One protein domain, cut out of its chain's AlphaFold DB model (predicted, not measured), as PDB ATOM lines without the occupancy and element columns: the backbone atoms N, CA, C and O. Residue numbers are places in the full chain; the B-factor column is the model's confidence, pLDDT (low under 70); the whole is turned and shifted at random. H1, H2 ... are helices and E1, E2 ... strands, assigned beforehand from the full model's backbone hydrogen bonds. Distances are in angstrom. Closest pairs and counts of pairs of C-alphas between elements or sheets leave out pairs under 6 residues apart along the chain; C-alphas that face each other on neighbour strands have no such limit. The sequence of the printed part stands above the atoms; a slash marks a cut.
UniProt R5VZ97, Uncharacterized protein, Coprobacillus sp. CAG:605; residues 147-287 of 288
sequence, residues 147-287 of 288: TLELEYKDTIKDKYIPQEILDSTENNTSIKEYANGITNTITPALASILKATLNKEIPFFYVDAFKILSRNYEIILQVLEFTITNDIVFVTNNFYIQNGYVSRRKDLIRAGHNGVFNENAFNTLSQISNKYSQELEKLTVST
ATOM      1  N   THR A 147     148.407 151.108 189.124       93.12
ATOM      2  CA  THR A 147     149.009 151.035 187.790       93.12
ATOM      3  C   THR A 147     148.474 149.803 187.078       93.12
ATOM      4  O   THR A 147     148.978 148.702 187.265       93.12
ATOM      5  N   LEU A 148     147.423 150.008 186.284       95.62
ATOM      6  CA  LEU A 148     146.671 148.945 185.611       95.62
ATOM      7  C   LEU A 148     147.134 148.674 184.178       95.62
ATOM      8  O   LEU A 148     146.652 147.734 183.555       95.62
ATOM      9  N   GLU A 149     148.039 149.490 183.649       97.19
ATOM     10  CA  GLU A 149     148.492 149.453 182.260       97.19
ATOM     11  C   GLU A 149     149.992 149.744 182.220       97.19
ATOM     12  O   GLU A 149     150.487 150.566 182.998       97.19
ATOM     13  N   LEU A 150     150.714 149.085 181.315       97.25
ATOM     14  CA  LEU A 150     152.140 149.308 181.107       97.25
ATOM     15  C   LEU A 150     152.505 149.116 179.636       97.25
ATOM     16  O   LEU A 150     152.238 148.070 179.043       97.25
ATOM     17  N   GLU A 151     153.174 150.120 179.074       97.38
ATOM     18  CA  GLU A 151     153.917 149.995 177.822       97.38
ATOM     19  C   GLU A 151     155.355 149.561 178.115       97.38
ATOM     20  O   GLU A 151     156.006 150.084 179.021       97.38
ATOM     21  N   TYR A 152     155.863 148.623 177.326       96.94
ATOM     22  CA  TYR A 152     157.225 148.118 177.435       96.94
ATOM     23  C   TYR A 152     157.830 147.916 176.046       96.94
ATOM     24  O   TYR A 152     157.143 147.942 175.027       96.94
ATOM     25  N   LYS A 153     159.154 147.761 175.993       95.62
ATOM     26  CA  LYS A 153     159.863 147.483 174.744       95.62
ATOM     27  C   LYS A 153     160.219 146.013 174.690       95.62
ATOM     28  O   LYS A 153     160.913 145.525 175.576       95.62
ATOM     29  N   ASP A 154     159.817 145.372 173.608       94.25
ATOM     30  CA  ASP A 154     160.236 144.030 173.255       94.25
ATOM     31  C   ASP A 154     160.699 144.020 171.793       94.25
ATOM     32  O   ASP A 154     160.117 144.678 170.928       94.25
ATOM     33  N   THR A 155     161.820 143.354 171.532       93.62
ATOM     34  CA  THR A 155     162.415 143.250 170.197       93.62
ATOM     35  C   THR A 155     162.275 141.824 169.709       93.62
ATOM     36  O   THR A 155     163.097 140.961 170.019       93.62
ATOM     37  N   ILE A 156     161.253 141.605 168.893       94.75
ATOM     38  CA  ILE A 156     160.953 140.306 168.304       94.75
ATOM     39  C   ILE A 156     161.743 140.165 167.007       94.75
ATOM     40  O   ILE A 156     161.598 140.970 166.086       94.75
ATOM     41  N   LYS A 157     162.617 139.159 166.955       91.56
ATOM     42  CA  LYS A 157     163.417 138.851 165.759       91.56
ATOM     43  C   LYS A 157     162.724 137.834 164.867       91.56
ATOM     44  O   LYS A 157     162.687 138.013 163.655       91.56
ATOM     45  N   ASP A 158     162.160 136.809 165.492       94.38
ATOM     46  CA  ASP A 158     161.596 135.650 164.822       94.38
ATOM     47  C   ASP A 158     160.171 135.416 165.313       94.38
ATOM     48  O   ASP A 158     159.868 135.573 166.498       94.38
ATOM     49  N   LYS A 159     159.286 135.040 164.387       96.31
ATOM     50  CA  LYS A 159     157.914 134.662 164.724       96.31
ATOM     51  C   LYS A 159     157.889 133.224 165.214       96.31
ATOM     52  O   LYS A 159     158.429 132.337 164.554       96.31
ATOM     53  N   TYR A 160     157.219 132.983 166.333       97.25
ATOM     54  CA  TYR A 160     156.991 131.644 166.848       97.25
ATOM     55  C   TYR A 160     155.636 131.130 166.359       97.25
ATOM     56  O   TYR A 160     154.610 131.757 166.608       97.25
ATOM     57  N   ILE A 161     155.618 129.998 165.654       96.81
ATOM     58  CA  ILE A 161     154.382 129.324 165.236       96.81
ATOM     59  C   ILE A 161     154.527 127.823 165.518       96.81
ATOM     60  O   ILE A 161     155.301 127.157 164.828       96.81
ATOM     61  N   PRO A 162     153.811 127.280 166.522       94.50
ATOM     62  CA  PRO A 162     153.732 125.842 166.751       94.50
ATOM     63  C   PRO A 162     153.302 125.065 165.501       94.50
ATOM     64  O   PRO A 162     152.408 125.494 164.764       94.50
ATOM     65  N   GLN A 163     153.908 123.898 165.285       93.00
ATOM     66  CA  GLN A 163     153.651 123.068 164.105       93.00
ATOM     67  C   GLN A 163     152.187 122.608 164.045       93.00
ATOM     68  O   GLN A 163     151.584 122.585 162.975       93.00
ATOM     69  N   GLU A 164     151.580 122.342 165.200       93.12
ATOM     70  CA  GLU A 164     150.178 121.954 165.345       93.12
ATOM     71  C   GLU A 164     149.220 122.993 164.742       93.12
ATOM     72  O   GLU A 164     148.186 122.631 164.181       93.12
ATOM     73  N   ILE A 165     149.567 124.284 164.814       92.31
ATOM     74  CA  ILE A 165     148.776 125.372 164.221       92.31
ATOM     75  C   ILE A 165     148.907 125.351 162.697       92.31
ATOM     76  O   ILE A 165     147.908 125.490 161.991       92.31
ATOM     77  N   LEU A 166     150.119 125.151 162.171       91.75
ATOM     78  CA  LEU A 166     150.353 125.074 160.725       91.75
ATOM     79  C   LEU A 166     149.592 123.893 160.110       91.75
ATOM     80  O   LEU A 166     148.883 124.068 159.113       91.75
ATOM     81  N   ASP A 167     149.664 122.737 160.768       90.50
ATOM     82  CA  ASP A 167     149.071 121.480 160.312       90.50
ATOM     83  C   ASP A 167     147.564 121.385 160.577       90.50
ATOM     84  O   ASP A 167     146.901 120.483 160.059       90.50
ATOM     85  N   SER A 168     146.990 122.314 161.351       87.25
ATOM     86  CA  SER A 168     145.563 122.291 161.656       87.25
ATOM     87  C   SER A 168     144.723 122.400 160.382       87.25
ATOM     88  O   SER A 168     144.835 123.351 159.605       87.25
ATOM     89  N   THR A 169     143.869 121.405 160.165       83.00
ATOM     90  CA  THR A 169     142.890 121.354 159.064       83.00
ATOM     91  C   THR A 169     141.452 121.444 159.570       83.00
ATOM     92  O   THR A 169     140.510 121.450 158.779       83.00
ATOM     93  N   GLU A 170     141.281 121.505 160.890       76.62
ATOM     94  CA  GLU A 170     139.978 121.577 161.534       76.62
ATOM     95  C   GLU A 170     139.435 123.008 161.511       76.62
ATOM     96  O   GLU A 170     140.195 123.974 161.569       76.62
ATOM     97  N   ASN A 171     138.106 123.129 161.505       72.88
ATOM     98  CA  ASN A 171     137.382 124.393 161.635       72.88
ATOM     99  C   ASN A 171     136.562 124.368 162.932       72.88
ATOM    100  O   ASN A 171     135.352 124.133 162.914       72.88
ATOM    101  N   ASN A 172     137.231 124.562 164.067       68.62
ATOM    102  CA  ASN A 172     136.590 124.641 165.373       68.62
ATOM    103  C   ASN A 172     136.262 126.088 165.730       68.62
ATOM    104  O   ASN A 172     137.059 126.997 165.531       68.62
ATOM    105  N   THR A 173     135.090 126.287 166.329       62.81
ATOM    106  CA  THR A 173     134.612 127.607 166.770       62.81
ATOM    107  C   THR A 173     134.746 127.830 168.277       62.81
ATOM    108  O   THR A 173     134.447 128.915 168.763       62.81
ATOM    109  N   SER A 174     135.155 126.814 169.049       63.81
ATOM    110  CA  SER A 174     135.310 126.922 170.508       63.81
ATOM    111  C   SER A 174     136.298 125.901 171.073       63.81
ATOM    112  O   SER A 174     136.377 124.768 170.593       63.81
ATOM    113  N   ILE A 175     137.015 126.288 172.131       59.78
ATOM    114  CA  ILE A 175     137.868 125.390 172.916       59.78
ATOM    115  C   ILE A 175     136.949 124.600 173.859       59.78
ATOM    116  O   ILE A 175     136.652 125.036 174.967       59.78
ATOM    117  N   LYS A 176     136.418 123.462 173.400       54.81
ATOM    118  CA  LYS A 176     135.603 122.555 174.241       54.81
ATOM    119  C   LYS A 176     136.405 121.410 174.857       54.81
ATOM    120  O   LYS A 176     135.867 120.645 175.656       54.81
ATOM    121  N   GLU A 177     137.677 121.286 174.496       54.16
ATOM    122  CA  GLU A 177     138.559 120.241 174.997       54.16
ATOM    123  C   GLU A 177     139.340 120.747 176.208       54.16
ATOM    124  O   GLU A 177     140.128 121.684 176.115       54.16
ATOM    125  N   TYR A 178     139.130 120.110 177.360       52.00
ATOM    126  CA  TYR A 178     139.941 120.375 178.542       52.00
ATOM    127  C   TYR A 178     141.313 119.741 178.351       52.00
ATOM    128  O   TYR A 178     141.472 118.528 178.520       52.00
ATOM    129  N   ALA A 179     142.316 120.557 178.037       50.91
ATOM    130  CA  ALA A 179     143.697 120.123 178.152       50.91
ATOM    131  C   ALA A 179     143.969 119.782 179.627       50.91
ATOM    132  O   ALA A 179     143.889 120.643 180.510       50.91
ATOM    133  N   ASN A 180     144.260 118.512 179.918       54.34
ATOM    134  CA  ASN A 180     144.732 118.145 181.248       54.34
ATOM    135  C   ASN A 180     146.053 118.902 181.519       54.34
ATOM    136  O   ASN A 180     146.832 119.155 180.603       54.34
ATOM    137  N   GLY A 181     146.324 119.301 182.767       54.03
ATOM    138  CA  GLY A 181     147.509 120.113 183.116       54.03
ATOM    139  C   GLY A 181     148.864 119.397 182.980       54.03
ATOM    140  O   GLY A 181     149.843 119.807 183.615       54.03
ATOM    141  N   ILE A 182     148.906 118.290 182.234       60.31
ATOM    142  CA  ILE A 182     150.009 117.329 182.155       60.31
ATOM    143  C   ILE A 182     150.518 117.190 180.721       60.31
ATOM    144  O   ILE A 182     151.729 117.196 180.527       60.31
ATOM    145  N   THR A 183     149.642 117.121 179.717       67.75
ATOM    146  CA  THR A 183     150.063 117.129 178.309       67.75
ATOM    147  C   THR A 183     150.518 118.524 177.900       67.75
ATOM    148  O   THR A 183     149.848 119.510 178.210       67.75
ATOM    149  N   ASN A 184     151.657 118.616 177.217       69.50
ATOM    150  CA  ASN A 184     152.229 119.861 176.693       69.50
ATOM    151  C   ASN A 184     152.058 119.994 175.170       69.50
ATOM    152  O   ASN A 184     152.811 120.719 174.526       69.50
ATOM    153  N   THR A 185     151.055 119.314 174.613       82.00
ATOM    154  CA  THR A 185     150.684 119.383 173.196       82.00
ATOM    155  C   THR A 185     149.461 120.274 173.011       82.00
ATOM    156  O   THR A 185     148.483 120.152 173.755       82.00
ATOM    157  N   ILE A 186     149.514 121.163 172.019       86.50
ATOM    158  CA  ILE A 186     148.366 121.974 171.606       86.50
ATOM    159  C   ILE A 186     147.311 121.041 171.007       86.50
ATOM    160  O   ILE A 186     147.608 120.250 170.113       86.50
ATOM    161  N   THR A 187     146.075 121.107 171.505       86.19
ATOM    162  CA  THR A 187     144.999 120.250 170.990       86.19
ATOM    163  C   THR A 187     144.534 120.714 169.605       86.19
ATOM    164  O   THR A 187     144.664 121.902 169.293       86.19
ATOM    165  N   PRO A 188     143.943 119.835 168.775       86.50
ATOM    166  CA  PRO A 188     143.424 120.225 167.461       86.50
ATOM    167  C   PRO A 188     142.407 121.376 167.521       86.50
ATOM    168  O   PRO A 188     142.468 122.307 166.710       86.50
ATOM    169  N   ALA A 189     141.543 121.381 168.547       85.19
ATOM    170  CA  ALA A 189     140.588 122.459 168.796       85.19
ATOM    171  C   ALA A 189     141.263 123.812 169.052       85.19
ATOM    172  O   ALA A 189     140.883 124.817 168.449       85.19
ATOM    173  N   LEU A 190     142.288 123.835 169.909       89.31
ATOM    174  CA  LEU A 190     143.055 125.046 170.188       89.31
ATOM    175  C   LEU A 190     143.852 125.498 168.955       89.31
ATOM    176  O   LEU A 190     143.822 126.676 168.605       89.31
ATOM    177  N   ALA A 191     144.508 124.565 168.259       92.31
ATOM    178  CA  ALA A 191     145.287 124.849 167.057       92.31
ATOM    179  C   ALA A 191     144.443 125.497 165.948       92.31
ATOM    180  O   ALA A 191     144.887 126.453 165.317       92.31
ATOM    181  N   SER A 192     143.213 125.014 165.745       90.50
ATOM    182  CA  SER A 192     142.273 125.554 164.756       90.50
ATOM    183  C   SER A 192     141.914 127.021 165.029       90.50
ATOM    184  O   SER A 192     142.004 127.860 164.134       90.50
ATOM    185  N   ILE A 193     141.604 127.366 166.283       90.06
ATOM    186  CA  ILE A 193     141.258 128.746 166.662       90.06
ATOM    187  C   ILE A 193     142.476 129.665 166.544       90.06
ATOM    188  O   ILE A 193     142.365 130.774 166.023       90.06
ATOM    189  N   LEU A 194     143.653 129.198 166.970       93.62
ATOM    190  CA  LEU A 194     144.892 129.961 166.811       93.62
ATOM    191  C   LEU A 194     145.214 130.204 165.329       93.62
ATOM    192  O   LEU A 194     145.616 131.310 164.962       93.62
ATOM    193  N   LYS A 195     144.962 129.225 164.453       94.06
ATOM    194  CA  LYS A 195     145.118 129.385 163.001       94.06
ATOM    195  C   LYS A 195     144.150 130.429 162.435       94.06
ATOM    196  O   LYS A 195     144.576 131.284 161.663       94.06
ATOM    197  N   ALA A 196     142.891 130.427 162.867       91.50
ATOM    198  CA  ALA A 196     141.920 131.449 162.471       91.50
ATOM    199  C   ALA A 196     142.345 132.862 162.930       91.50
ATOM    200  O   ALA A 196     142.223 133.824 162.167       91.50
ATOM    201  N   THR A 197     142.924 132.999 164.133       92.12
ATOM    202  CA  THR A 197     143.501 134.284 164.581       92.12
ATOM    203  C   THR A 197     144.726 134.697 163.762       92.12
ATOM    204  O   THR A 197     144.843 135.861 163.388       92.12
ATOM    205  N   LEU A 198     145.597 133.748 163.392       94.75
ATOM    206  CA  LEU A 198     146.754 134.002 162.523       94.75
ATOM    207  C   LEU A 198     146.329 134.526 161.147       94.75
ATOM    208  O   LEU A 198     146.920 135.468 160.618       94.75
ATOM    209  N   ASN A 199     145.271 133.934 160.591       92.88
ATOM    210  CA  ASN A 199     144.683 134.315 159.310       92.88
ATOM    211  C   ASN A 199     143.855 135.608 159.381       92.88
ATOM    212  O   ASN A 199     143.369 136.069 158.348       92.88
ATOM    213  N   LYS A 200     143.705 136.208 160.572       90.12
ATOM    214  CA  LYS A 200     142.883 137.403 160.835       90.12
ATOM    215  C   LYS A 200     141.387 137.199 160.572       90.12
ATOM    216  O   LYS A 200     140.655 138.166 160.377       90.12
ATOM    217  N   GLU A 201     140.930 135.950 160.585       88.75
ATOM    218  CA  GLU A 201     139.505 135.601 160.561       88.75
ATOM    219  C   GLU A 201     138.854 135.933 161.910       88.75
ATOM    220  O   GLU A 201     137.691 136.325 161.973       88.75
ATOM    221  N   ILE A 202     139.642 135.832 162.987       84.88
ATOM    222  CA  ILE A 202     139.294 136.285 164.332       84.88
ATOM    223  C   ILE A 202     140.268 137.417 164.707       84.88
ATOM    224  O   ILE A 202     141.480 137.223 164.610       84.88
ATOM    225  N   PRO A 203     139.784 138.601 165.127       83.44
ATOM    226  CA  PRO A 203     140.642 139.779 165.293       83.44
ATOM    227  C   PRO A 203     141.568 139.745 166.525       83.44
ATOM    228  O   PRO A 203     142.517 140.522 166.590       83.44
ATOM    229  N   PHE A 204     141.305 138.875 167.499       88.06
ATOM    230  CA  PHE A 204     142.094 138.680 168.721       88.06
ATOM    231  C   PHE A 204     141.858 137.258 169.237       88.06
ATOM    232  O   PHE A 204     140.836 136.639 168.941       88.06
ATOM    233  N   PHE A 205     142.783 136.737 170.032       92.25
ATOM    234  CA  PHE A 205     142.605 135.463 170.712       92.25
ATOM    235  C   PHE A 205     142.029 135.696 172.110       92.25
ATOM    236  O   PHE A 205     142.679 136.311 172.957       92.25
ATOM    237  N   TYR A 206     140.814 135.206 172.357       89.94
ATOM    238  CA  TYR A 206     140.146 135.334 173.651       89.94
ATOM    239  C   TYR A 206     139.885 133.992 174.319       89.94
ATOM    240  O   TYR A 206     139.441 133.033 173.685       89.94
ATOM    241  N   VAL A 207     140.094 133.975 175.633       88.88
ATOM    242  CA  VAL A 207     139.718 132.887 176.535       88.88
ATOM    243  C   VAL A 207     139.184 133.463 177.839       88.88
ATOM    244  O   VAL A 207     139.679 134.466 178.332       88.88
ATOM    245  N   ASP A 208     138.216 132.804 178.471       87.38
ATOM    246  CA  ASP A 208     137.630 133.307 179.721       87.38
ATOM    247  C   ASP A 208     138.652 133.513 180.855       87.38
ATOM    248  O   ASP A 208     138.484 134.415 181.677       87.38
ATOM    249  N   ALA A 209     139.665 132.646 180.918       90.19
ATOM    250  CA  ALA A 209     140.818 132.729 181.814       90.19
ATOM    251  C   ALA A 209     141.918 131.755 181.384       90.19
ATOM    252  O   ALA A 209     141.655 130.790 180.657       90.19
ATOM    253  N   PHE A 210     143.119 131.918 181.937       92.25
ATOM    254  CA  PHE A 210     144.249 131.015 181.705       92.25
ATOM    255  C   PHE A 210     143.915 129.538 181.943       92.25
ATOM    256  O   PHE A 210     144.247 128.702 181.110       92.25
ATOM    257  N   LYS A 211     143.169 129.198 183.005       86.56
ATOM    258  CA  LYS A 211     142.768 127.802 183.273       86.56
ATOM    259  C   LYS A 211     141.903 127.181 182.161       86.56
ATOM    260  O   LYS A 211     141.856 125.959 182.058       86.56
ATOM    261  N   ILE A 212     141.164 128.007 181.406       84.44
ATOM    262  CA  ILE A 212     140.307 127.570 180.292       84.44
ATOM    263  C   ILE A 212     141.156 127.334 179.046       84.44
ATOM    264  O   ILE A 212     140.889 126.390 178.311       84.44
ATOM    265  N   LEU A 213     142.203 128.141 178.849       87.75
ATOM    266  CA  LEU A 213     143.215 127.882 177.831       87.75
ATOM    267  C   LEU A 213     143.947 126.567 178.109       87.75
ATOM    268  O   LEU A 213     143.962 125.665 177.277       87.75
ATOM    269  N   SER A 214     144.580 126.471 179.276       87.44
ATOM    270  CA  SER A 214     145.251 125.260 179.730       87.44
ATOM    271  C   SER A 214     145.614 125.364 181.203       87.44
ATOM    272  O   SER A 214     145.940 126.429 181.716       87.44
ATOM    273  N   ARG A 215     145.649 124.226 181.894       83.94
ATOM    274  CA  ARG A 215     146.284 124.127 183.218       83.94
ATOM    275  C   ARG A 215     147.785 123.817 183.129       83.94
ATOM    276  O   ARG A 215     148.458 123.752 184.156       83.94
ATOM    277  N   ASN A 216     148.314 123.586 181.926       88.50
ATOM    278  CA  ASN A 216     149.737 123.392 181.687       88.50
ATOM    279  C   ASN A 216     150.406 124.742 181.390       88.50
ATOM    280  O   ASN A 216     150.106 125.378 180.382       88.50
ATOM    281  N   TYR A 217     151.340 125.145 182.255       92.44
ATOM    282  CA  TYR A 217     152.074 126.404 182.125       92.44
ATOM    283  C   TYR A 217     152.825 126.523 180.792       92.44
ATOM    284  O   TYR A 217     152.818 127.587 180.181       92.44
ATOM    285  N   GLU A 218     153.403 125.427 180.296       93.88
ATOM    286  CA  GLU A 218     154.103 125.435 179.011       93.88
ATOM    287  C   GLU A 218     153.152 125.726 177.842       93.88
ATOM    288  O   GLU A 218     153.516 126.489 176.956       93.88
ATOM    289  N   ILE A 219     151.923 125.202 177.850       93.88
ATOM    290  CA  ILE A 219     150.932 125.521 176.806       93.88
ATOM    291  C   ILE A 219     150.528 126.992 176.861       93.88
ATOM    292  O   ILE A 219     150.416 127.632 175.818       93.88
ATOM    293  N   ILE A 220     150.327 127.537 178.065       95.75
ATOM    294  CA  ILE A 220     150.025 128.963 178.226       95.75
ATOM    295  C   ILE A 220     151.146 129.801 177.601       95.75
ATOM    296  O   ILE A 220     150.861 130.697 176.808       95.75
ATOM    297  N   LEU A 221     152.409 129.482 177.903       97.81
ATOM    298  CA  LEU A 221     153.548 130.200 177.342       97.81
ATOM    299  C   LEU A 221     153.697 130.003 175.830       97.81
ATOM    300  O   LEU A 221     153.933 130.987 175.146       97.81
ATOM    301  N   GLN A 222     153.480 128.800 175.285       97.38
ATOM    302  CA  GLN A 222     153.472 128.578 173.830       97.38
ATOM    303  C   GLN A 222     152.460 129.487 173.120       97.38
ATOM    304  O   GLN A 222     152.767 130.089 172.094       97.38
ATOM    305  N   VAL A 223     151.251 129.600 173.673       97.50
ATOM    306  CA  VAL A 223     150.170 130.412 173.099       97.50
ATOM    307  C   VAL A 223     150.473 131.902 173.229       97.50
ATOM    308  O   VAL A 223     150.280 132.652 172.273       97.50
ATOM    309  N   LEU A 224     150.976 132.345 174.382       98.44
ATOM    310  CA  LEU A 224     151.397 133.733 174.570       98.44
ATOM    311  C   LEU A 224     152.567 134.093 173.647       98.44
ATOM    312  O   LEU A 224     152.526 135.134 173.005       98.44
ATOM    313  N   GLU A 225     153.560 133.217 173.502       98.50
ATOM    314  CA  GLU A 225     154.709 133.427 172.615       98.50
ATOM    315  C   GLU A 225     154.237 133.553 171.166       98.50
ATOM    316  O   GLU A 225     154.622 134.474 170.447       98.50
ATOM    317  N   PHE A 226     153.342 132.656 170.748       98.38
ATOM    318  CA  PHE A 226     152.732 132.691 169.427       98.38
ATOM    319  C   PHE A 226     151.973 134.001 169.211       98.38
ATOM    320  O   PHE A 226     152.208 134.686 168.218       98.38
ATOM    321  N   THR A 227     151.092 134.385 170.136       98.12
ATOM    322  CA  THR A 227     150.282 135.597 169.965       98.12
ATOM    323  C   THR A 227     151.145 136.859 169.936       98.12
ATOM    324  O   THR A 227     151.037 137.642 168.994       98.12
ATOM    325  N   ILE A 228     152.078 137.012 170.879       98.00
ATOM    326  CA  ILE A 228     152.971 138.175 170.974       98.00
ATOM    327  C   ILE A 228     153.862 138.299 169.733       98.00
ATOM    328  O   ILE A 228     153.928 139.370 169.133       98.00
ATOM    329  N   THR A 229     154.504 137.211 169.299       98.19
ATOM    330  CA  THR A 229     155.432 137.246 168.151       98.19
ATOM    331  C   THR A 229     154.741 137.369 166.793       98.19
ATOM    332  O   THR A 229     155.387 137.705 165.797       98.19
ATOM    333  N   ASN A 230     153.425 137.152 166.733       97.06
ATOM    334  CA  ASN A 230     152.622 137.329 165.524       97.06
ATOM    335  C   ASN A 230     151.742 138.590 165.551       97.06
ATOM    336  O   ASN A 230     150.900 138.736 164.666       97.06
ATOM    337  N   ASP A 231     151.956 139.500 166.509       94.69
ATOM    338  CA  ASP A 231     151.170 140.731 166.693       94.69
ATOM    339  C   ASP A 231     149.658 140.460 166.857       94.69
ATOM    340  O   ASP A 231     148.807 141.226 166.400       94.69
ATOM    341  N   ILE A 232     149.318 139.339 167.497       95.88
ATOM    342  CA  ILE A 232     147.949 138.953 167.838       95.88
ATOM    343  C   ILE A 232     147.675 139.401 169.271       95.88
ATOM    344  O   ILE A 232     148.436 139.108 170.193       95.88
ATOM    345  N   VAL A 233     146.552 140.083 169.469       95.50
ATOM    346  CA  VAL A 233     146.094 140.476 170.802       95.50
ATOM    347  C   VAL A 233     145.568 139.246 171.542       95.50
ATOM    348  O   VAL A 233     144.698 138.542 171.027       95.50
ATOM    349  N   PHE A 234     146.059 139.013 172.757       96.81
ATOM    350  CA  PHE A 234     145.565 137.994 173.679       96.81
ATOM    351  C   PHE A 234     144.732 138.652 174.783       96.81
ATOM    352  O   PHE A 234     145.185 139.592 175.441       96.81
ATOM    353  N   VAL A 235     143.518 138.154 175.009       94.44
ATOM    354  CA  VAL A 235     142.582 138.728 175.983       94.44
ATOM    355  C   VAL A 235     142.003 137.641 176.882       94.44
ATOM    356  O   VAL A 235     141.543 136.602 176.408       94.44
ATOM    357  N   THR A 236     141.964 137.916 178.184       93.81
ATOM    358  CA  THR A 236     141.076 137.228 179.126       93.81
ATOM    359  C   THR A 236     140.046 138.184 179.703       93.81
ATOM    360  O   THR A 236     140.065 139.380 179.424       93.81
ATOM    361  N   ASN A 237     139.164 137.695 180.575       91.25
ATOM    362  CA  ASN A 237     138.273 138.573 181.334       91.25
ATOM    363  C   ASN A 237     139.008 139.567 182.249       91.25
ATOM    364  O   ASN A 237     138.406 140.553 182.683       91.25
ATOM    365  N   ASN A 238     140.280 139.314 182.564       94.75
ATOM    366  CA  ASN A 238     141.059 140.110 183.507       94.75
ATOM    367  C   ASN A 238     142.308 140.746 182.903       94.75
ATOM    368  O   ASN A 238     142.828 141.685 183.505       94.75
ATOM    369  N   PHE A 239     142.787 140.260 181.760       96.75
ATOM    370  CA  PHE A 239     144.068 140.670 181.201       96.75
ATOM    371  C   PHE A 239     143.979 140.980 179.717       96.75
ATOM    372  O   PHE A 239     143.289 140.302 178.961       96.75
ATOM    373  N   TYR A 240     144.740 141.987 179.311       97.31
ATOM    374  CA  TYR A 240     145.023 142.294 177.919       97.31
ATOM    375  C   TYR A 240     146.530 142.187 177.718       97.31
ATOM    376  O   TYR A 240     147.301 142.782 178.475       97.31
ATOM    377  N   ILE A 241     146.957 141.430 176.712       98.25
ATOM    378  CA  ILE A 241     148.366 141.179 176.428       98.25
ATOM    379  C   ILE A 241     148.598 141.321 174.927       98.25
ATOM    380  O   ILE A 241     147.939 140.681 174.113       98.25
ATOM    381  N   GLN A 242     149.572 142.147 174.566       96.19
ATOM    382  CA  GLN A 242     150.129 142.211 173.220       96.19
ATOM    383  C   GLN A 242     151.615 142.583 173.299       96.19
ATOM    384  O   GLN A 242     152.125 142.968 174.358       96.19
ATOM    385  N   ASN A 243     152.305 142.521 172.164       96.50
ATOM    386  CA  ASN A 243     153.683 142.981 172.065       96.50
ATOM    387  C   ASN A 243     153.814 144.451 172.516       96.50
ATOM    388  O   ASN A 243     153.159 145.348 171.981       96.50
ATOM    389  N   GLY A 244     154.642 144.684 173.536       96.81
ATOM    390  CA  GLY A 244     154.944 146.010 174.070       96.81
ATOM    391  C   GLY A 244     153.834 146.678 174.889       96.81
ATOM    392  O   GLY A 244     153.986 147.838 175.274       96.81
ATOM    393  N   TYR A 245     152.726 145.991 175.184       97.94
ATOM    394  CA  TYR A 245     151.694 146.519 176.080       97.94
ATOM    395  C   TYR A 245     150.953 145.420 176.844       97.94
ATOM    396  O   TYR A 245     150.528 144.417 176.270       97.94
ATOM    397  N   VAL A 246     150.745 145.646 178.137       98.38
ATOM    398  CA  VAL A 246     149.915 144.798 178.996       98.38
ATOM    399  C   VAL A 246     148.977 145.646 179.841       98.38
ATOM    400  O   VAL A 246     149.329 146.750 180.262       98.38
ATOM    401  N   SER A 247     147.796 145.112 180.136       98.00
ATOM    402  CA  SER A 247     146.905 145.694 181.133       98.00
ATOM    403  C   SER A 247     146.150 144.652 181.942       98.00
ATOM    404  O   SER A 247     146.020 143.483 181.560       98.00
ATOM    405  N   ARG A 248     145.653 145.102 183.091       95.25
ATOM    406  CA  ARG A 248     144.932 144.310 184.078       95.25
ATOM    407  C   ARG A 248     143.656 145.028 184.497       95.25
ATOM    408  O   ARG A 248     143.663 146.221 184.790       95.25
ATOM    409  N   ARG A 249     142.576 144.266 184.651       92.81
ATOM    410  CA  ARG A 249     141.351 144.735 185.301       92.81
ATOM    411  C   ARG A 249     141.621 145.076 186.768       92.81
ATOM    412  O   ARG A 249     142.195 144.267 187.495       92.81
ATOM    413  N   LYS A 250     141.143 146.243 187.212       91.00
ATOM    414  CA  LYS A 250     141.287 146.711 188.600       91.00
ATOM    415  C   LYS A 250     140.808 145.686 189.627       91.00
ATOM    416  O   LYS A 250     141.561 145.317 190.525       91.00
ATOM    417  N   ASP A 251     139.575 145.227 189.450       90.81
ATOM    418  CA  ASP A 251     138.937 144.226 190.294       90.81
ATOM    419  C   ASP A 251     138.780 142.950 189.477       90.81
ATOM    420  O   ASP A 251     138.105 142.953 188.448       90.81
ATOM    421  N   LEU A 252     139.432 141.867 189.901       91.81
ATOM    422  CA  LEU A 252     139.370 140.614 189.161       91.81
ATOM    423  C   LEU A 252     137.930 140.092 189.123       91.81
ATOM    424  O   LEU A 252     137.220 140.087 190.130       91.81
ATOM    425  N   ILE A 253     137.518 139.595 187.963       90.75
ATOM    426  CA  ILE A 253     136.246 138.911 187.763       90.75
ATOM    427  C   ILE A 253     136.496 137.414 187.683       90.75
ATOM    428  O   ILE A 253     137.429 136.927 187.036       90.75
ATOM    429  N   ARG A 254     135.614 136.669 188.347       87.38
ATOM    430  CA  ARG A 254     135.659 135.216 188.351       87.38
ATOM    431  C   ARG A 254     135.374 134.685 186.955       87.38
ATOM    432  O   ARG A 254     134.307 134.921 186.392       87.38
ATOM    433  N   ALA A 255     136.318 133.923 186.426       76.38
ATOM    434  CA  ALA A 255     136.149 133.259 185.146       76.38
ATOM    435  C   ALA A 255     135.023 132.217 185.175       76.38
ATOM    436  O   ALA A 255     134.672 131.689 186.241       76.38
ATOM    437  N   GLY A 256     134.540 131.859 183.984       70.31
ATOM    438  CA  GLY A 256     133.644 130.732 183.767       70.31
ATOM    439  C   GLY A 256     134.083 129.446 184.481       70.31
ATOM    440  O   GLY A 256     135.268 129.208 184.771       70.31
ATOM    441  N   HIS A 257     133.108 128.599 184.807       67.06
ATOM    442  CA  HIS A 257     133.342 127.269 185.371       67.06
ATOM    443  C   HIS A 257     132.939 126.213 184.352       67.06
ATOM    444  O   HIS A 257     131.919 126.366 183.691       67.06
ATOM    445  N   ASN A 258     133.721 125.138 184.234       62.78
ATOM    446  CA  ASN A 258     133.430 124.029 183.321       62.78
ATOM    447  C   ASN A 258     133.111 124.495 181.887       62.78
ATOM    448  O   ASN A 258     132.132 124.046 181.291       62.78
ATOM    449  N   GLY A 259     133.933 125.398 181.337       58.56
ATOM    450  CA  GLY A 259     133.797 125.853 179.948       58.56
ATOM    451  C   GLY A 259     132.520 126.652 179.671       58.56
ATOM    452  O   GLY A 259     132.249 126.985 178.521       58.56
ATOM    453  N   VAL A 260     131.731 126.965 180.706       65.62
ATOM    454  CA  VAL A 260     130.599 127.881 180.603       65.62
ATOM    455  C   VAL A 260     131.154 129.292 180.529       65.62
ATOM    456  O   VAL A 260     131.722 129.783 181.505       65.62
ATOM    457  N   PHE A 261     130.978 129.903 179.364       72.38
ATOM    458  CA  PHE A 261     131.345 131.281 179.074       72.38
ATOM    459  C   PHE A 261     130.707 132.255 180.071       72.38
ATOM    460  O   PHE A 261     129.499 132.202 180.319       72.38
ATOM    461  N   ASN A 262     131.510 133.152 180.644       80.31
ATOM    462  CA  ASN A 262     131.010 134.226 181.496       80.31
ATOM    463  C   ASN A 262     130.631 135.456 180.655       80.31
ATOM    464  O   ASN A 262     131.409 136.399 180.520       80.31
ATOM    465  N   GLU A 263     129.403 135.461 180.136       80.19
ATOM    466  CA  GLU A 263     128.872 136.537 179.286       80.19
ATOM    467  C   GLU A 263     128.920 137.920 179.955       80.19
ATOM    468  O   GLU A 263     129.270 138.912 179.320       80.19
ATOM    469  N   ASN A 264     128.652 137.999 181.261       81.81
ATOM    470  CA  ASN A 264     128.734 139.265 181.995       81.81
ATOM    471  C   ASN A 264     130.163 139.816 182.024       81.81
ATOM    472  O   ASN A 264     130.367 141.022 181.902       81.81
ATOM    473  N   ALA A 265     131.156 138.940 182.190       82.06
ATOM    474  CA  ALA A 265     132.552 139.347 182.159       82.06
ATOM    475  C   ALA A 265     132.952 139.812 180.751       82.06
ATOM    476  O   ALA A 265     133.536 140.891 180.615       82.06
ATOM    477  N   PHE A 266     132.523 139.082 179.717       83.31
ATOM    478  CA  PHE A 266     132.748 139.454 178.323       83.31
ATOM    479  C   PHE A 266     132.151 140.823 177.981       83.31
ATOM    480  O   PHE A 266     132.842 141.689 177.453       83.31
ATOM    481  N   ASN A 267     130.911 141.092 178.391       84.88
ATOM    482  CA  ASN A 267     130.237 142.375 178.156       84.88
ATOM    483  C   ASN A 267     130.912 143.574 178.850       84.88
ATOM    484  O   ASN A 267     130.536 144.719 178.615       84.88
ATOM    485  N   THR A 268     131.916 143.331 179.696       87.69
ATOM    486  CA  THR A 268     132.697 144.371 180.377       87.69
ATOM    487  C   THR A 268     134.175 144.359 179.980       87.69
ATOM    488  O   THR A 268     134.999 144.901 180.720       87.69
ATOM    489  N   LEU A 269     134.545 143.749 178.845       88.81
ATOM    490  CA  LEU A 269     135.936 143.702 178.363       88.81
ATOM    491  C   LEU A 269     136.563 145.094 178.217       88.81
ATOM    492  O   LEU A 269     137.742 145.266 178.518       88.81
ATOM    493  N   SER A 270     135.781 146.106 177.838       88.00
ATOM    494  CA  SER A 270     136.265 147.484 177.679       88.00
ATOM    495  C   SER A 270     136.855 148.097 178.954       88.00
ATOM    496  O   SER A 270     137.656 149.022 178.879       88.00
ATOM    497  N   GLN A 271     136.530 147.543 180.126       89.88
ATOM    498  CA  GLN A 271     137.059 147.983 181.421       89.88
ATOM    499  C   GLN A 271     138.477 147.460 181.717       89.88
ATOM    500  O   GLN A 271     139.067 147.844 182.727       89.88
ATOM    501  N   ILE A 272     139.019 146.558 180.893       91.88
ATOM    502  CA  ILE A 272     140.345 145.951 181.108       91.88
ATOM    503  C   ILE A 272     141.470 146.880 180.643       91.88
ATOM    504  O   ILE A 272     142.583 146.819 181.165       91.88
ATOM    505  N   SER A 273     141.200 147.712 179.641       91.50
ATOM    506  CA  SER A 273     142.198 148.566 179.006       91.50
ATOM    507  C   SER A 273     141.542 149.854 178.544       91.50
ATOM    508  O   SER A 273     140.698 149.824 177.649       91.50
ATOM    509  N   ASN A 274     141.953 150.991 179.102       89.00
ATOM    510  CA  ASN A 274     141.473 152.289 178.636       89.00
ATOM    511  C   ASN A 274     141.941 152.543 177.202       89.00
ATOM    512  O   ASN A 274     141.143 152.958 176.360       89.00
ATOM    513  N   LYS A 275     143.214 152.227 176.919       90.75
ATOM    514  CA  LYS A 275     143.833 152.386 175.596       90.75
ATOM    515  C   LYS A 275     143.094 151.632 174.486       90.75
ATOM    516  O   LYS A 275     142.988 152.165 173.390       90.75
ATOM    517  N   TYR A 276     142.590 150.430 174.779       89.94
ATOM    518  CA  TYR A 276     141.946 149.538 173.802       89.94
ATOM    519  C   TYR A 276     140.443 149.342 174.040       89.94
ATOM    520  O   TYR A 276     139.834 148.393 173.543       89.94
ATOM    521  N   SER A 277     139.834 150.223 174.833       89.75
ATOM    522  CA  SER A 277     138.426 150.131 175.227       89.75
ATOM    523  C   SER A 277     137.490 150.078 174.018       89.75
ATOM    524  O   SER A 277     136.620 149.214 173.960       89.75
ATOM    525  N   GLN A 278     137.717 150.926 173.012       87.38
ATOM    526  CA  GLN A 278     136.876 151.005 171.813       87.38
ATOM    527  C   GLN A 278     136.970 149.754 170.934       87.38
ATOM    528  O   GLN A 278     135.971 149.320 170.357       87.38
ATOM    529  N   GLU A 279     138.165 149.181 170.784       87.50
ATOM    530  CA  GLU A 279     138.360 147.916 170.080       87.50
ATOM    531  C   GLU A 279     137.624 146.791 170.796       87.50
ATOM    532  O   GLU A 279     136.967 145.991 170.133       87.50
ATOM    533  N   LEU A 280     137.681 146.774 172.130       88.00
ATOM    534  CA  LEU A 280     137.028 145.761 172.949       88.00
ATOM    535  C   LEU A 280     135.494 145.901 172.966       88.00
ATOM    536  O   LEU A 280     134.795 144.892 172.925       88.00
ATOM    537  N   GLU A 281     134.945 147.120 172.951       85.50
ATOM    538  CA  GLU A 281     133.490 147.363 172.884       85.50
ATOM    539  C   GLU A 281     132.856 146.830 171.597       85.50
ATOM    540  O   GLU A 281     131.750 146.281 171.613       85.50
ATOM    541  N   LYS A 282     133.558 146.941 170.464       81.38
ATOM    542  CA  LYS A 282     133.065 146.411 169.181       81.38
ATOM    543  C   LYS A 282     132.806 144.905 169.249       81.38
ATOM    544  O   LYS A 282     131.931 144.405 168.546       81.38
ATOM    545  N   LEU A 283     133.526 144.199 170.118       73.50
ATOM    546  CA  LEU A 283     133.413 142.754 170.305       73.50
ATOM    547  C   LEU A 283     132.138 142.393 171.046       73.50
ATOM    548  O   LEU A 283     131.406 141.510 170.610       73.50
ATOM    549  N   THR A 284     131.847 143.127 172.118       69.62
ATOM    550  CA  THR A 284     130.681 142.884 172.974       69.62
ATOM    551  C   THR A 284     129.365 143.141 172.249       69.62
ATOM    552  O   THR A 284     128.366 142.489 172.533       69.62
ATOM    553  N   VAL A 285     129.373 144.055 171.274       63.00
ATOM    554  CA  VAL A 285     128.193 144.397 170.467       63.00
ATOM    555  C   VAL A 285     127.984 143.417 169.306       63.00
ATOM    556  O   VAL A 285     126.852 143.193 168.901       63.00
ATOM    557  N   SER A 286     129.049 142.797 168.782       51.78
ATOM    558  CA  SER A 286     128.972 141.891 167.621       51.78
ATOM    559  C   SER A 286     128.382 140.497 167.900       51.78
ATOM    560  O   SER A 286     128.154 139.737 166.961       51.78
ATOM    561  N   THR A 287     128.135 140.161 169.169       48.41
ATOM    562  CA  THR A 287     127.561 138.878 169.623       48.41
ATOM    563  C   THR A 287     126.097 138.959 170.083       48.41
ATOM    564  O   THR A 287     125.568 137.940 170.528       48.41
TER     565      THR A 287
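Overview. This is residues 147 to 287 of the 288 residues of an uncharacterized protein of Coprobacillus sp. CAG:605 (UniProt R5VZ97). The domain is a small three-stranded sheet with two groups of helices at its margins: H4, with H1, H2 and H3 beyond it, on the side of E2, and H6, with H7 and H5 beyond it, near the end of E3. Long loops link the parts, and residues 152 to 162 run from the sheet's E1 edge to H1 at the far end of the first group. The printed part has 141 residues, with the named elements in the order E1, H1, H2, H3, H4, E2, E3, H5, H6, H7. The sheet's order is E1, E3, E2, all antiparallel; the class is mostly helix, though under half of the residues are in named elements. The whole is compact and rounded, with a radius of gyration of the C-alphas of 14.6 A and spans of 37 by 37 by 28 A.

Arrangement. E1, residues 149 to 151, is an edge strand, antiparallel to the inner strand E3, residues 245 to 248; N 150 and O 246 are 2.9 A apart, within hydrogen-bond range. H1, residues 163 to 167, touches H2, residues 188 to 198, with the C-alphas of Ile 165 and Ala 191 closest at 4.5 A. H3, residues 210 to 213, is close to but not clearly touching H4, residues 217 to 229; the closest C-alphas, Leu 213 and Ile 220, are 6.9 A apart. H2 and H4 are near each other, with 8 pairs of C-alphas within 10 A. H4 only grazes the sheet, with its residues 224 to 229. E2, residues 239 to 242, is the other edge strand and forms a hairpin with E3; N 247 and O 240 are 2.9 A apart. Residues 234 to 235 pair antiparallel with residues 240 to 241 of E2 and parallel with residues 205 to 206. H5, residues 263 to 266, and H6, residues 269 to 272, meet only through their link. H6 only grazes the sheet and touches H7, residues 277 to 285, where the C-alphas of Ser 270 and Ser 277 are closest at 4.2 A. In H1, H2 and H4 every O i to N i+4 pair is within hydrogen-bond range, in H7 3 of 5, and H3, H5 and H6 are too short for such a pair.

Along the chain. E1 begins at C-alpha 149, (148.492, 149.453, 182.260). H2 is 15.0 A long, H4 18.0 A, from C-alpha 217 at (152.074, 126.404, 182.125), and H7 12.7 A, ending at C-alpha 285, (128.193, 144.397, 170.467). E2 measures 10.1 A and E3 10.7 A.

Size, cuts and confidence. The two C-alphas farthest apart, Thr 147 and Thr 169, are 41.8 A apart. The printed part has no cut. The links E1 to H1, H1 to H2, H2 to H3 and E3 to H5 are long. The pLDDT is under 70 at residues 172 to 184, 257 to 260 and 284 to 287.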